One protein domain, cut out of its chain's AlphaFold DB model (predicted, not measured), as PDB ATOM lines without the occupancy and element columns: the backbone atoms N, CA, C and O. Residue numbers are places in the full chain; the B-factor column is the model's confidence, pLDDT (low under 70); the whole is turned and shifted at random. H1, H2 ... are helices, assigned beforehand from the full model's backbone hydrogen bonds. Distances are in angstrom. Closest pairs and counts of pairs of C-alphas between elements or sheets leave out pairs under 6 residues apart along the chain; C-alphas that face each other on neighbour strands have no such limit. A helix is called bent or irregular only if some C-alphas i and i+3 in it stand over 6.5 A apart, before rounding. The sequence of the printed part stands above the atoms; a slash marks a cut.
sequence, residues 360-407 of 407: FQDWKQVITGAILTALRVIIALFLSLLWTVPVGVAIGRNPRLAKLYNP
ATOM      1  N   PHE A 360      84.932  90.712  73.824       90.12
ATOM      2  CA  PHE A 360      85.570  90.996  75.118       90.12
ATOM      3  C   PHE A 360      86.894  90.229  75.312       90.12
ATOM      4  O   PHE A 360      87.812  90.710  75.982       90.12
ATOM      5  N   GLN A 361      87.010  89.040  74.716       91.56
ATOM      6  CA  GLN A 361      88.226  88.236  74.771       91.56
ATOM      7  C   GLN A 361      89.388  88.889  74.008       91.56
ATOM      8  O   GLN A 361      90.508  88.892  74.528       91.56
ATOM      9  N   ASP A 362      89.117  89.513  72.859       88.75
ATOM     10  CA  ASP A 362      90.118  90.249  72.079       88.75
ATOM     11  C   ASP A 362      90.644  91.439  72.882       88.75
ATOM     12  O   ASP A 362      91.853  91.625  73.031       88.75
ATOM     13  N   TRP A 363      89.740  92.196  73.511       89.94
ATOM     14  CA  TRP A 363      90.105  93.305  74.392       89.94
ATOM     15  C   TRP A 363      90.961  92.855  75.574       89.94
ATOM     16  O   TRP A 363      91.974  93.487  75.888       89.94
ATOM     17  N   LYS A 364      90.605  91.737  76.215       93.75
ATOM     18  CA  LYS A 364      91.405  91.169  77.305       93.75
ATOM     19  C   LYS A 364      92.805  90.780  76.826       93.75
ATOM     20  O   LYS A 364      93.781  91.048  77.534       93.75
ATOM     21  N   GLN A 365      92.922  90.171  75.646       90.94
ATOM     22  CA  GLN A 365      94.206  89.778  75.067       90.94
ATOM     23  C   GLN A 365      95.068  90.999  74.728       90.94
ATOM     24  O   GLN A 365      96.243  91.022  75.095       90.94
ATOM     25  N   VAL A 366      94.484  92.032  74.115       88.75
ATOM     26  CA  VAL A 366      95.170  93.294  73.796       88.75
ATOM     27  C   VAL A 366      95.681  93.974  75.064       88.75
ATOM     28  O   VAL A 366      96.860  94.311  75.142       88.75
ATOM     29  N   ILE A 367      94.836  94.123  76.091       92.56
ATOM     30  CA  ILE A 367      95.218  94.774  77.356       92.56
ATOM     31  C   ILE A 367      96.316  93.981  78.071       92.56
ATOM     32  O   ILE A 367      97.311  94.555  78.512       92.56
ATOM     33  N   THR A 368      96.171  92.658  78.162       94.25
ATOM     34  CA  THR A 368      97.176  91.805  78.819       94.25
ATOM     35  C   THR A 368      98.504  91.857  78.064       94.25
ATOM     36  O   THR A 368      99.558  92.034  78.676       94.25
ATOM     37  N   GLY A 369      98.460  91.774  76.731       91.94
ATOM     38  CA  GLY A 369      99.629  91.915  75.869       91.94
ATOM     39  C   GLY A 369     100.322  93.266  76.047       91.94
ATOM     40  O   GLY A 369     101.545  93.299  76.188       91.94
ATOM     41  N   ALA A 370      99.554  94.360  76.123       88.94
ATOM     42  CA  ALA A 370     100.062  95.714  76.344       88.94
ATOM     43  C   ALA A 370     100.754  95.863  77.709       88.94
ATOM     44  O   ALA A 370     101.848  96.419  77.786       88.94
ATOM     45  N   ILE A 371     100.172  95.317  78.785       95.69
ATOM     46  CA  ILE A 371     100.787  95.341  80.124       95.69
ATOM     47  C   ILE A 371     102.103  94.556  80.129       95.69
ATOM     48  O   ILE A 371     103.115  95.052  80.623       95.69
ATOM     49  N   LEU A 372     102.116  93.349  79.554       95.31
ATOM     50  CA  LEU A 372     103.318  92.511  79.507       95.31
ATOM     51  C   LEU A 372     104.436  93.149  78.673       95.31
ATOM     52  O   LEU A 372     105.600  93.120  79.077       95.31
ATOM     53  N   THR A 373     104.100  93.760  77.534       91.06
ATOM     54  CA  THR A 373     105.083  94.495  76.721       91.06
ATOM     55  C   THR A 373     105.587  95.747  77.429       91.06
ATOM     56  O   THR A 373     106.796  95.970  77.438       91.06
ATOM     57  N   ALA A 374     104.717  96.519  78.088       92.12
ATOM     58  CA  ALA A 374     105.128  97.679  78.877       92.12
ATOM     59  C   ALA A 374     106.101  97.286  79.999       92.12
ATOM     60  O   ALA A 374     107.161  97.893  80.148       92.12
ATOM     61  N   LEU A 375     105.791  96.219  80.738       96.25
ATOM     62  CA  LEU A 375     106.637  95.706  81.814       96.25
ATOM     63  C   LEU A 375     108.001  95.251  81.271       96.25
ATOM     64  O   LEU A 375     109.041  95.626  81.816       96.25
ATOM     65  N   ARG A 376     108.018  94.533  80.140       92.75
ATOM     66  CA  ARG A 376     109.253  94.146  79.438       92.75
ATOM     67  C   ARG A 376     110.110  95.361  79.061       92.75
ATOM     68  O   ARG A 376     111.320  95.327  79.275       92.75
ATOM     69  N   VAL A 377     109.508  96.422  78.518       90.88
ATOM     70  CA  VAL A 377     110.224  97.653  78.140       90.88
ATOM     71  C   VAL A 377     110.776  98.373  79.371       90.88
ATOM     72  O   VAL A 377     111.935  98.780  79.358       90.88
ATOM     73  N   ILE A 378     110.003  98.475  80.456       93.75
ATOM     74  CA  ILE A 378     110.449  99.096  81.713       93.75
ATOM     75  C   ILE A 378     111.650  98.345  82.299       93.75
ATOM     76  O   ILE A 378     112.632  98.977  82.684       93.75
ATOM     77  N   ILE A 379     111.614  97.008  82.319       96.12
ATOM     78  CA  ILE A 379     112.749  96.193  82.773       96.12
ATOM     79  C   ILE A 379     113.973  96.430  81.882       96.12
ATOM     80  O   ILE A 379     115.068  96.649  82.397       96.12
ATOM     81  N   ALA A 380     113.804  96.421  80.556       92.31
ATOM     82  CA  ALA A 380     114.904  96.658  79.624       92.31
ATOM     83  C   ALA A 380     115.529  98.054  79.807       92.31
ATOM     84  O   ALA A 380     116.753  98.181  79.821       92.31
ATOM     85  N   LEU A 381     114.706  99.088  80.015       92.94
ATOM     86  CA  LEU A 381     115.165 100.444  80.321       92.94
ATOM     87  C   LEU A 381     115.927 100.496  81.646       92.94
ATOM     88  O   LEU A 381     117.003 101.086  81.702       92.94
ATOM     89  N   PHE A 382     115.410  99.851  82.693       95.38
ATOM     90  CA  PHE A 382     116.077  99.793  83.992       95.38
ATOM     91  C   PHE A 382     117.452  99.121  83.890       95.38
ATOM     92  O   PHE A 382     118.447  99.677  84.352       95.38
ATOM     93  N   LEU A 383     117.531  97.970  83.214       95.00
ATOM     94  CA  LEU A 383     118.791  97.265  82.962       95.00
ATOM     95  C   LEU A 383     119.760  98.099  82.117       95.00
ATOM     96  O   LEU A 383     120.952  98.128  82.412       95.00
ATOM     97  N   SER A 384     119.261  98.806  81.099       92.38
ATOM     98  CA  SER A 384     120.078  99.710  80.287       92.38
ATOM     99  C   SER A 384     120.670 100.831  81.138       92.38
ATOM    100  O   SER A 384     121.875 101.061  81.087       92.38
ATOM    101  N   LEU A 385     119.851 101.513  81.942       92.81
ATOM    102  CA  LEU A 385     120.297 102.614  82.802       92.81
ATOM    103  C   LEU A 385     121.310 102.156  83.856       92.81
ATOM    104  O   LEU A 385     122.231 102.909  84.178       92.81
ATOM    105  N   LEU A 386     121.169 100.922  84.352       94.25
ATOM    106  CA  LEU A 386     122.044 100.344  85.370       94.25
ATOM    107  C   LEU A 386     123.522 100.362  84.959       94.25
ATOM    108  O   LEU A 386     124.380 100.545  85.818       94.25
ATOM    109  N   TRP A 387     123.830 100.201  83.667       92.44
ATOM    110  CA  TRP A 387     125.213 100.204  83.179       92.44
ATOM    111  C   TRP A 387     125.577 101.469  82.391       92.44
ATOM    112  O   TRP A 387     126.701 101.958  82.528       92.44
ATOM    113  N   THR A 388     124.655 102.052  81.614       90.75
ATOM    114  CA  THR A 388     124.975 103.231  80.792       90.75
ATOM    115  C   THR A 388     125.220 104.477  81.633       90.75
ATOM    116  O   THR A 388     126.116 105.253  81.304       90.75
ATOM    117  N   VAL A 389     124.485 104.670  82.737       91.69
ATOM    118  CA  VAL A 389     124.659 105.846  83.603       91.69
ATOM    119  C   VAL A 389     126.021 105.820  84.306       91.69
ATOM    120  O   VAL A 389     126.750 106.806  84.182       91.69
ATOM    121  N   PRO A 390     126.446 104.725  84.973       91.62
ATOM    122  CA  PRO A 390     127.788 104.658  85.552       91.62
ATOM    123  C   PRO A 390     128.905 104.864  84.527       91.62
ATOM    124  O   PRO A 390     129.838 105.621  84.790       91.62
ATOM    125  N   VAL A 391     128.801 104.242  83.346       88.62
ATOM    126  CA  VAL A 391     129.802 104.386  82.276       88.62
ATOM    127  C   VAL A 391     129.839 105.819  81.747       88.62
ATOM    128  O   VAL A 391     130.917 106.404  81.637       88.62
ATOM    129  N   GLY A 392     128.679 106.423  81.487       85.44
ATOM    130  CA  GLY A 392     128.576 107.811  81.042       85.44
ATOM    131  C   GLY A 392     129.169 108.791  82.056       85.44
ATOM    132  O   GLY A 392     129.946 109.671  81.685       85.44
ATOM    133  N   VAL A 393     128.891 108.595  83.351       88.56
ATOM    134  CA  VAL A 393     129.474 109.400  84.437       88.56
ATOM    135  C   VAL A 393     130.990 109.197  84.531       88.56
ATOM    136  O   VAL A 393     131.723 110.172  84.707       88.56
ATOM    137  N   ALA A 394     131.481 107.964  84.387       85.25
ATOM    138  CA  ALA A 394     132.912 107.664  84.416       85.25
ATOM    139  C   ALA A 394     133.673 108.322  83.251       85.25
ATOM    140  O   ALA A 394     134.752 108.880  83.459       85.25
ATOM    141  N   ILE A 395     133.098 108.314  82.042       83.69
ATOM    142  CA  ILE A 395     133.670 108.983  80.864       83.69
ATOM    143  C   ILE A 395     133.617 110.506  81.037       83.69
ATOM    144  O   ILE A 395     134.628 111.175  80.834       83.69
ATOM    145  N   GLY A 396     132.478 111.057  81.472       78.75
ATOM    146  CA  GLY A 396     132.289 112.501  81.641       78.75
ATOM    147  C   GLY A 396     133.160 113.124  82.737       78.75
ATOM    148  O   GLY A 396     133.579 114.272  82.612       78.75
ATOM    149  N   ARG A 397     133.488 112.368  83.794       80.81
ATOM    150  CA  ARG A 397     134.385 112.825  84.870       80.81
ATOM    151  C   ARG A 397     135.871 112.751  84.519       80.81
ATOM    152  O   ARG A 397     136.670 113.371  85.218       80.81
ATOM    153  N   ASN A 398     136.267 112.014  83.478       79.12
ATOM    154  CA  ASN A 398     137.672 111.833  83.118       79.12
ATOM    155  C   ASN A 398     137.999 112.493  81.763       79.12
ATOM    156  O   ASN A 398     137.688 111.925  80.714       79.12
ATOM    157  N   PRO A 399     138.720 113.634  81.752       71.25
ATOM    158  CA  PRO A 399     139.067 114.357  80.528       71.25
ATOM    159  C   PRO A 399     139.826 113.511  79.495       71.25
ATOM    160  O   PRO A 399     139.730 113.766  78.296       71.25
ATOM    161  N   ARG A 400     140.578 112.490  79.935       69.12
ATOM    162  CA  ARG A 400     141.319 111.589  79.034       69.12
ATOM    163  C   ARG A 400     140.403 110.589  78.330       69.12
ATOM    164  O   ARG A 400     140.621 110.312  77.157       69.12
ATOM    165  N   LEU A 401     139.381 110.078  79.023       63.03
ATOM    166  CA  LEU A 401     138.389 109.171  78.436       63.03
ATOM    167  C   LEU A 401     137.425 109.938  77.532       63.03
ATOM    168  O   LEU A 401     137.155 109.492  76.421       63.03
ATOM    169  N   ALA A 402     136.988 111.127  77.952       63.31
ATOM    170  CA  ALA A 402     136.178 112.008  77.116       63.31
ATOM    171  C   ALA A 402     136.882 112.337  75.789       63.31
ATOM    172  O   ALA A 402     136.264 112.271  74.738       63.31
ATOM    173  N   LYS A 403     138.195 112.596  75.803       62.84
ATOM    174  CA  LYS A 403     138.962 112.881  74.578       62.84
ATOM    175  C   LYS A 403     139.177 111.659  73.669       62.84
ATOM    176  O   LYS A 403     139.427 111.833  72.483       62.84
ATOM    177  N   LEU A 404     139.114 110.440  74.210       62.94
ATOM    178  CA  LEU A 404     139.250 109.198  73.438       62.94
ATOM    179  C   LEU A 404     137.930 108.803  72.754       62.94
ATOM    180  O   LEU A 404     137.947 108.328  71.623       62.94
ATOM    181  N   TYR A 405     136.800 109.000  73.443       55.81
ATOM    182  CA  TYR A 405     135.474 108.558  72.990       55.81
ATOM    183  C   TYR A 405     134.605 109.669  72.375       55.81
ATOM    184  O   TYR A 405     133.645 109.352  71.682       55.81
ATOM    185  N   ASN A 406     134.955 110.946  72.571       44.47
ATOM    186  CA  ASN A 406     134.355 112.116  71.917       44.47
ATOM    187  C   ASN A 406     135.431 112.842  71.066       44.47
ATOM    188  O   ASN A 406     135.961 113.868  71.503       44.47
ATOM    189  N   PRO A 407     135.843 112.278  69.910       44.03
ATOM    190  CA  PRO A 407     136.824 112.898  69.018       44.03
ATOM    191  C   PRO A 407     136.282 114.099  68.234       44.03
ATOM    192  O   PRO A 407     135.112 114.045  67.785       44.03
TER     193      PRO A 407
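What this domain is: This is residues 360 to 407 of the 407 residues of the protein "ABC transmembrane type-1 domain-containing protein" of Planktothrix agardhii NIVA-CYA 126/8 (UniProt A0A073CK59). One long helix, H1, makes nearly the whole length of a rod, and a short helix, H2, turns off at its end to make a corner like an L with one very short arm. Most of H1, residues 360 to 391, stands free, and H1 has a kink of 28 degrees near residue 387. The printed part has 48 residues with two named helices, H1 then H2, and no named strand; the class is all helix. It is extended, with a radius of gyration of the C-alphas of 19.0 A, and spans 59 by 18 by 8 A.

How they stand to each other: H1, residues 360 to 397, and H2, residues 399 to 405, only just touch, and only at the corner by their tight link, with 3 pairs of C-alphas within 8 A. H1 touches H2 with residues 395 to 396 alone; the closest C-alphas, those of Ile 395 and Leu 401, are 5.3 A apart. They run opposite ways at a steep tilt of 50 degrees. In H2 every O i to N i+4 pair is within hydrogen-bond range; in H1, 32 of 34 are.

Where its parts are: H1 measures 54.4 A from C-alpha 360 at (85.570, 90.996, 75.118) to C-alpha 397 at (134.385, 112.825, 84.870). H1 is neither bent nor irregular, but only just: C-alphas 386 and 389 are 6.3 A apart. H2 measures 10.2 A and ends with C-alpha 405 at (135.474, 108.558, 72.990).

The domain as a whole: The two C-alphas farthest apart, those of Phe 360 and Arg 400, are 59.6 A apart. The printed part has no cut and ends at residue 407, the chain's last. Confidence is low, with pLDDT under 70, at residues 400 to 407.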